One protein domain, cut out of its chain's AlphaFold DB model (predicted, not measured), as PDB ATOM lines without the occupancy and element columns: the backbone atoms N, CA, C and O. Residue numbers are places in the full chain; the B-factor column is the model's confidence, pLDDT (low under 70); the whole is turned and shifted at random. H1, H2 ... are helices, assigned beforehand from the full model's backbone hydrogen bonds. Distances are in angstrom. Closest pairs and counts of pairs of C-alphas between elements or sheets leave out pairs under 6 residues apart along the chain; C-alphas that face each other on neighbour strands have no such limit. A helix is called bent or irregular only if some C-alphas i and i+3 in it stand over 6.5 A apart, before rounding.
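What this domain is: This is residues 55 to 113 of the 133 residues of an uncharacterized protein of Lentisphaerae bacterium RIFOXYB12_FULL_65_16 (UniProt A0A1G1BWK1). Three helices run back and forth in a loose zigzag, with the longest, H2, between H1 and H3; H1 overlaps only the last part of H2, and the link of residues 66 to 77 runs alongside H2. The printed part has 59 residues with three named helices, H1, H2, H3 in order, and no named strand: all helix. It is loose, radius of gyration of the C-alphas 13.0 A, and elongated, spanning 42 by 25 by 19 A.

Where its parts are: H1, residues 55 to 65, begins at C-alpha 55 (54.726, -2.911, 38.425) and measures 16.4 A. H1 is neither bent nor irregular, but only just: C-alphas 55 and 58 are 6.3 A apart. H2, residues 78 to 97, measures 28.6 A. H3, residues 103 to 110, measures 10.8 A, ending at C-alpha 110 (32.702, 4.360, 24.266).

How they stand to each other: H1 and H2 are close but not clearly touching; their closest C-alphas, Val 64 and Val 95, are 7.7 A apart. They run opposite ways at a shallow tilt of 15 degrees. H2 and H3 are close but not clearly touching, opposite ways at a shallow tilt of 15 degrees; their closest C-alphas, Leu 96 and Pro 103, are 6.9 A apart. H1 and H3 are apart. Every O i to N i+4 pair is within hydrogen-bond range in H2 and H3, and 6 of 7 in H1.

The domain as a whole: The farthest C-alphas, Glu 55 and Thr 77, are 42.3 A apart. The printed part has no cut. The link H1 to H2 is long, H2 to H3 tight. Residues 107 to 113, of which 107 to 110 belong to H3, stand free. Residues 100 to 113 have pLDDT under 70.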
ATOM      1  N   GLU A  55      53.826  -2.127  39.283       84.25
ATOM      2  CA  GLU A  55      54.726  -2.911  38.425       84.25
ATOM      3  C   GLU A  55      54.014  -4.092  37.749       84.25
ATOM      4  O   GLU A  55      54.239  -4.398  36.579       84.25
ATOM      5  N   GLN A  56      53.101  -4.743  38.471       84.38
ATOM      6  CA  GLN A  56      52.362  -5.909  37.981       84.38
ATOM      7  C   GLN A  56      51.092  -5.490  37.239       84.38
ATOM      8  O   GLN A  56      50.659  -6.164  36.301       84.38
ATOM      9  N   ALA A  57      50.521  -4.339  37.600       83.69
ATOM     10  CA  ALA A  57      49.291  -3.819  37.029       83.69
ATOM     11  C   ALA A  57      49.387  -3.619  35.515       83.69
ATOM     12  O   ALA A  57      48.410  -3.850  34.803       83.69
ATOM     13  N   GLN A  58      50.539  -3.179  35.001       83.44
ATOM     14  CA  GLN A  58      50.719  -2.976  33.562       83.44
ATOM     15  C   GLN A  58      50.800  -4.305  32.803       83.44
ATOM     16  O   GLN A  58      50.148  -4.455  31.768       83.44
ATOM     17  N   ALA A  59      51.522  -5.291  33.342       86.00
ATOM     18  CA  ALA A  59      51.616  -6.625  32.752       86.00
ATOM     19  C   ALA A  59      50.253  -7.339  32.742       86.00
ATOM     20  O   ALA A  59      49.847  -7.904  31.726       86.00
ATOM     21  N   ILE A  60      49.506  -7.249  33.847       87.31
ATOM     22  CA  ILE A  60      48.152  -7.802  33.972       87.31
ATOM     23  C   ILE A  60      47.200  -7.118  32.992       87.31
ATOM     24  O   ILE A  60      46.471  -7.801  32.272       87.31
ATOM     25  N   ARG A  61      47.236  -5.782  32.903       84.88
ATOM     26  CA  ARG A  61      46.465  -5.029  31.908       84.88
ATOM     27  C   ARG A  61      46.769  -5.504  30.496       84.88
ATOM     28  O   ARG A  61      45.838  -5.840  29.771       84.88
ATOM     29  N   ALA A  62      48.042  -5.560  30.113       85.88
ATOM     30  CA  ALA A  62      48.447  -6.001  28.782       85.88
ATOM     31  C   ALA A  62      47.939  -7.421  28.479       85.88
ATOM     32  O   ALA A  62      47.365  -7.660  27.415       85.88
ATOM     33  N   ALA A  63      48.061  -8.338  29.444       88.44
ATOM     34  CA  ALA A  63      47.571  -9.704  29.312       88.44
ATOM     35  C   ALA A  63      46.045  -9.769  29.137       88.44
ATOM     36  O   ALA A  63      45.567 -10.514  28.287       88.44
ATOM     37  N   VAL A  64      45.272  -8.982  29.893       88.00
ATOM     38  CA  VAL A  64      43.807  -8.918  29.757       88.00
ATOM     39  C   VAL A  64      43.410  -8.311  28.408       88.00
ATOM     40  O   VAL A  64      42.569  -8.870  27.704       88.00
ATOM     41  N   TRP A  65      44.045  -7.207  28.008       87.56
ATOM     42  CA  TRP A  65      43.760  -6.508  26.750       87.56
ATOM     43  C   TRP A  65      44.108  -7.322  25.502       87.56
ATOM     44  O   TRP A  65      43.442  -7.157  24.480       87.56
ATOM     45  N   ALA A  66      45.056  -8.260  25.581       87.81
ATOM     46  CA  ALA A  66      45.336  -9.203  24.496       87.81
ATOM     47  C   ALA A  66      44.118 -10.074  24.118       87.81
ATOM     48  O   ALA A  66      44.032 -10.559  22.990       87.81
ATOM     49  N   PHE A  67      43.152 -10.243  25.029       87.69
ATOM     50  CA  PHE A  67      41.905 -10.980  24.788       87.69
ATOM     51  C   PHE A  67      40.714 -10.082  24.422       87.69
ATOM     52  O   PHE A  67      39.584 -10.571  24.332       87.69
ATOM     53  N   ALA A  68      40.935  -8.783  24.201       87.19
ATOM     54  CA  ALA A  68      39.867  -7.873  23.814       87.19
ATOM     55  C   ALA A  68      39.219  -8.311  22.484       87.19
ATOM     56  O   ALA A  68      39.925  -8.646  21.527       87.19
ATOM     57  N   PRO A  69      37.876  -8.288  22.374       86.88
ATOM     58  CA  PRO A  69      37.193  -8.584  21.122       86.88
ATOM     59  C   PRO A  69      37.657  -7.649  20.002       86.88
ATOM     60  O   PRO A  69      37.448  -6.436  20.061       86.88
ATOM     61  N   GLN A  70      38.265  -8.225  18.968       85.88
ATOM     62  CA  GLN A  70      38.729  -7.480  17.802       85.88
ATOM     63  C   GLN A  70      37.562  -7.167  16.868       85.88
ATOM     64  O   GLN A  70      36.732  -8.035  16.580       85.88
ATOM     65  N   MET A  71      37.490  -5.917  16.413       84.50
ATOM     66  CA  MET A  71      36.472  -5.484  15.463       84.50
ATOM     67  C   MET A  71      36.823  -6.013  14.064       84.50
ATOM     68  O   MET A  71      37.890  -5.680  13.549       84.50
ATOM     69  N   PRO A  72      35.954  -6.820  13.429       84.75
ATOM     70  CA  PRO A  72      36.134  -7.216  12.037       84.75
ATOM     71  C   PRO A  72      36.080  -5.995  11.114       84.75
ATOM     72  O   PRO A  72      35.314  -5.066  11.363       84.75
ATOM     73  N   SER A  73      36.814  -6.034  10.000       84.38
ATOM     74  CA  SER A  73      36.783  -4.971   8.984       84.38
ATOM     75  C   SER A  73      35.403  -4.794   8.344       84.38
ATOM     76  O   SER A  73      35.055  -3.700   7.910       84.38
ATOM     77  N   ARG A  74      34.604  -5.867   8.279       86.50
ATOM     78  CA  ARG A  74      33.223  -5.850   7.785       86.50
ATOM     79  C   ARG A  74      32.367  -6.834   8.571       86.50
ATOM     80  O   ARG A  74      32.778  -7.969   8.813       86.50
ATOM     81  N   PHE A  75      31.146  -6.426   8.903       86.69
ATOM     82  CA  PHE A  75      30.109  -7.331   9.394       86.69
ATOM     83  C   PHE A  75      29.247  -7.767   8.215       86.69
ATOM     84  O   PHE A  75      28.667  -6.928   7.535       86.69
ATOM     85  N   ARG A  76      29.158  -9.077   7.963       83.75
ATOM     86  CA  ARG A  76      28.339  -9.607   6.860       83.75
ATOM     87  C   ARG A  76      26.855  -9.650   7.213       83.75
ATOM     88  O   ARG A  76      26.020  -9.641   6.321       83.75
ATOM     89  N   THR A  77      26.522  -9.731   8.504       91.69
ATOM     90  CA  THR A  77      25.134  -9.820   8.980       91.69
ATOM     91  C   THR A  77      24.921  -9.040  10.277       91.69
ATOM     92  O   THR A  77      25.836  -8.892  11.095       91.69
ATOM     93  N   ALA A  78      23.680  -8.609  10.521       88.69
ATOM     94  CA  ALA A  78      23.287  -7.969  11.780       88.69
ATOM     95  C   ALA A  78      23.528  -8.879  13.002       88.69
ATOM     96  O   ALA A  78      23.939  -8.414  14.065       88.69
ATOM     97  N   ALA A  79      23.368 -10.197  12.841       89.75
ATOM     98  CA  ALA A  79      23.654 -11.172  13.892       89.75
ATOM     99  C   ALA A  79      25.145 -11.205  14.284       89.75
ATOM    100  O   ALA A  79      25.471 -11.365  15.462       89.75
ATOM    101  N   GLN A  80      26.064 -11.028  13.325       85.12
ATOM    102  CA  GLN A  80      27.498 -10.925  13.622       85.12
ATOM    103  C   GLN A  80      27.812  -9.664  14.428       85.12
ATOM    104  O   GLN A  80      28.548  -9.740  15.414       85.12
ATOM    105  N   LEU A  81      27.201  -8.533  14.066       87.62
ATOM    106  CA  LEU A  81      27.327  -7.286  14.817       87.62
ATOM    107  C   LEU A  81      26.795  -7.436  16.251       87.62
ATOM    108  O   LEU A  81      27.469  -7.038  17.200       87.62
ATOM    109  N   ALA A  82      25.626  -8.057  16.428       87.44
ATOM    110  CA  ALA A  82      25.040  -8.296  17.747       87.44
ATOM    111  C   ALA A  82      25.941  -9.176  18.631       87.44
ATOM    112  O   ALA A  82      26.193  -8.842  19.791       87.44
ATOM    113  N   ARG A  83      26.499 -10.262  18.076       87.25
ATOM    114  CA  ARG A  83      27.451 -11.137  18.787       87.25
ATOM    115  C   ARG A  83      28.729 -10.398  19.177       87.25
ATOM    116  O   ARG A  83      29.212 -10.581  20.292       87.25
ATOM    117  N   PHE A  84      29.268  -9.563  18.290       89.06
ATOM    118  CA  PHE A  84      30.439  -8.742  18.594       89.06
ATOM    119  C   PHE A  84      30.152  -7.735  19.713       89.06
ATOM    120  O   PHE A  84      30.889  -7.699  20.695       89.06
ATOM    121  N   LYS A  85      29.049  -6.977  19.620       88.31
ATOM    122  CA  LYS A  85      28.629  -6.023  20.660       88.31
ATOM    123  C   LYS A  85      28.453  -6.707  22.015       88.31
ATOM    124  O   LYS A  85      28.915  -6.180  23.022       88.31
ATOM    125  N   ARG A  86      27.841  -7.895  22.040       87.44
ATOM    126  CA  ARG A  86      27.698  -8.696  23.260       87.44
ATOM    127  C   ARG A  86      29.055  -9.078  23.853       87.44
ATOM    128  O   ARG A  86      29.297  -8.778  25.014       87.44
ATOM    129  N   ARG A  87      29.958  -9.660  23.054       86.06
ATOM    130  CA  ARG A  87      31.312 -10.023  23.512       86.06
ATOM    131  C   ARG A  87      32.092  -8.816  24.027       86.06
ATOM    132  O   ARG A  87      32.800  -8.932  25.017       86.06
ATOM    133  N   ARG A  88      31.959  -7.661  23.365       87.69
ATOM    134  CA  ARG A  88      32.585  -6.406  23.796       87.69
ATOM    135  C   ARG A  88      32.062  -5.956  25.160       87.69
ATOM    136  O   ARG A  88      32.875  -5.672  26.026       87.69
ATOM    137  N   ARG A  89      30.743  -5.967  25.374       86.38
ATOM    138  CA  ARG A  89      30.136  -5.636  26.677       86.38
ATOM    139  C   ARG A  89      30.574  -6.597  27.781       86.38
ATOM    140  O   ARG A  89      30.949  -6.154  28.855       86.38
ATOM    141  N   GLU A  90      30.566  -7.900  27.503       87.88
ATOM    142  CA  GLU A  90      31.028  -8.925  28.451       87.88
ATOM    143  C   GLU A  90      32.507  -8.717  28.833       87.88
ATOM    144  O   GLU A  90      32.871  -8.862  29.998       87.88
ATOM    145  N   PHE A  91      33.352  -8.333  27.871       88.06
ATOM    146  CA  PHE A  91      34.755  -8.007  28.119       88.06
ATOM    147  C   PHE A  91      34.925  -6.716  28.932       88.06
ATOM    148  O   PHE A  91      35.700  -6.696  29.881       88.06
ATOM    149  N   GLU A  92      34.191  -5.652  28.597       85.19
ATOM    150  CA  GLU A  92      34.242  -4.377  29.326       85.19
ATOM    151  C   GLU A  92      33.797  -4.543  30.787       85.19
ATOM    152  O   GLU A  92      34.480  -4.057  31.686       85.19
ATOM    153  N   GLN A  93      32.736  -5.319  31.039       84.94
ATOM    154  CA  GLN A  93      32.321  -5.673  32.400       84.94
ATOM    155  C   GLN A  93      33.431  -6.418  33.152       84.94
ATOM    156  O   GLN A  93      33.719  -6.101  34.300       84.94
ATOM    157  N   LEU A  94      34.097  -7.378  32.504       85.19
ATOM    158  CA  LEU A  94      35.207  -8.112  33.114       85.19
ATOM    159  C   LEU A  94      36.386  -7.190  33.458       85.19
ATOM    160  O   LEU A  94      36.993  -7.353  34.511       85.19
ATOM    161  N   VAL A  95      36.717  -6.227  32.597       85.56
ATOM    162  CA  VAL A  95      37.800  -5.265  32.859       85.56
ATOM    163  C   VAL A  95      37.484  -4.396  34.081       85.56
ATOM    164  O   VAL A  95      38.375  -4.176  34.905       85.56
ATOM    165  N   LEU A  96      36.228  -3.957  34.226       82.62
ATOM    166  CA  LEU A  96      35.753  -3.218  35.400       82.62
ATOM    167  C   LEU A  96      35.783  -4.079  36.667       82.62
ATOM    168  O   LEU A  96      36.322  -3.648  37.686       82.62
ATOM    169  N   ASP A  97      35.273  -5.312  36.596       80.88
ATOM    170  CA  ASP A  97      35.259  -6.257  37.720       80.88
ATOM    171  C   ASP A  97      36.674  -6.537  38.249       80.88
ATOM    172  O   ASP A  97      36.867  -6.731  39.451       80.88
ATOM    173  N   LEU A  98      37.666  -6.574  37.353       80.06
ATOM    174  CA  LEU A  98      39.074  -6.790  37.686       80.06
ATOM    175  C   LEU A  98      39.785  -5.529  38.189       80.06
ATOM    176  O   LEU A  98      40.960  -5.627  38.540       80.06
ATOM    177  N   GLN A  99      39.118  -4.367  38.199       74.56
ATOM    178  CA  GLN A  99      39.715  -3.058  38.514       74.56
ATOM    179  C   GLN A  99      41.012  -2.795  37.730       74.56
ATOM    180  O   GLN A  99      41.887  -2.048  38.158       74.56
ATOM    181  N   ALA A 100      41.152  -3.433  36.566       61.88
ATOM    182  CA  ALA A 100      42.382  -3.394  35.792       61.88
ATOM    183  C   ALA A 100      42.538  -2.055  35.062       61.88
ATOM    184  O   ALA A 100      43.634  -1.716  34.631       61.88
ATOM    185  N   VAL A 101      41.454  -1.298  34.881       64.44
ATOM    186  CA  VAL A 101      41.430  -0.027  34.157       64.44
ATOM    187  C   VAL A 101      40.492   0.935  34.882       64.44
ATOM    188  O   VAL A 101      39.446   0.525  35.381       64.44
ATOM    189  N   GLU A 102      40.863   2.213  34.926       64.19
ATOM    190  CA  GLU A 102      40.012   3.276  35.462       64.19
ATOM    191  C   GLU A 102      38.736   3.415  34.597       64.19
ATOM    192  O   GLU A 102      38.839   3.386  33.364       64.19
ATOM    193  N   PRO A 103      37.533   3.561  35.186       62.97
ATOM    194  CA  PRO A 103      36.280   3.625  34.423       62.97
ATOM    195  C   PRO A 103      36.268   4.700  33.323       62.97
ATOM    196  O   PRO A 103      35.668   4.490  32.264       62.97
ATOM    197  N   SER A 104      36.994   5.803  33.532       63.00
ATOM    198  CA  SER A 104      37.148   6.909  32.580       63.00
ATOM    199  C   SER A 104      37.687   6.467  31.213       63.00
ATOM    200  O   SER A 104      37.247   6.968  30.181       63.00
ATOM    201  N   VAL A 105      38.585   5.477  31.169       66.38
ATOM    202  CA  VAL A 105      39.224   4.997  29.933       66.38
ATOM    203  C   VAL A 105      38.233   4.199  29.088       66.38
ATOM    204  O   VAL A 105      38.228   4.291  27.859       66.38
ATOM    205  N   ILE A 106      37.359   3.425  29.737       65.00
ATOM    206  CA  ILE A 106      36.288   2.695  29.050       65.00
ATOM    207  C   ILE A 106      35.237   3.681  28.543       65.00
ATOM    208  O   ILE A 106      34.787   3.563  27.402       65.00
ATOM    209  N   GLN A 107      34.897   4.685  29.353       63.31
ATOM    210  CA  GLN A 107      33.972   5.743  28.965       63.31
ATOM    211  C   GLN A 107      34.503   6.536  27.767       63.31
ATOM    212  O   GLN A 107      33.806   6.626  26.763       63.31
ATOM    213  N   ALA A 108      35.753   7.004  27.800       63.91
ATOM    214  CA  ALA A 108      36.385   7.726  26.696       63.91
ATOM    215  C   ALA A 108      36.377   6.927  25.382       63.91
ATOM    216  O   ALA A 108      36.141   7.484  24.315       63.91
ATOM    217  N   ARG A 109      36.571   5.604  25.449       64.81
ATOM    218  CA  ARG A 109      36.528   4.714  24.278       64.81
ATOM    219  C   ARG A 109      35.111   4.453  23.753       64.81
ATOM    220  O   ARG A 109      34.939   4.104  22.582       64.81
ATOM    221  N   ASN A 110      34.109   4.540  24.621       64.31
ATOM    222  CA  ASN A 110      32.702   4.360  24.266       64.31
ATOM    223  C   ASN A 110      32.017   5.683  23.885       64.31
ATOM    224  O   ASN A 110      30.951   5.652  23.269       64.31
ATOM    225  N   SER A 111      32.629   6.824  24.196       60.81
ATOM    226  CA  SER A 111      32.170   8.139  23.769       60.81
ATOM    227  C   SER A 111      32.387   8.339  22.269       60.81
ATOM    228  O   SER A 111      33.479   8.142  21.744       60.81
ATOM    229  N   ALA A 112      31.340   8.790  21.574       59.28
ATOM    230  CA  ALA A 112      31.448   9.280  20.195       59.28
ATOM    231  C   ALA A 112      32.130  10.660  20.117       59.28
ATOM    232  O   ALA A 112      32.474  11.125  19.034       59.28
ATOM    233  N   ILE A 113      32.293  11.313  21.270       54.69
ATOM    234  CA  ILE A 113      32.767  12.681  21.418       54.69
ATOM    235  C   ILE A 113      34.022  12.648  22.303       54.69
ATOM    236  O   ILE A 113      33.963  12.080  23.398       54.69
TER     237      ILE A 113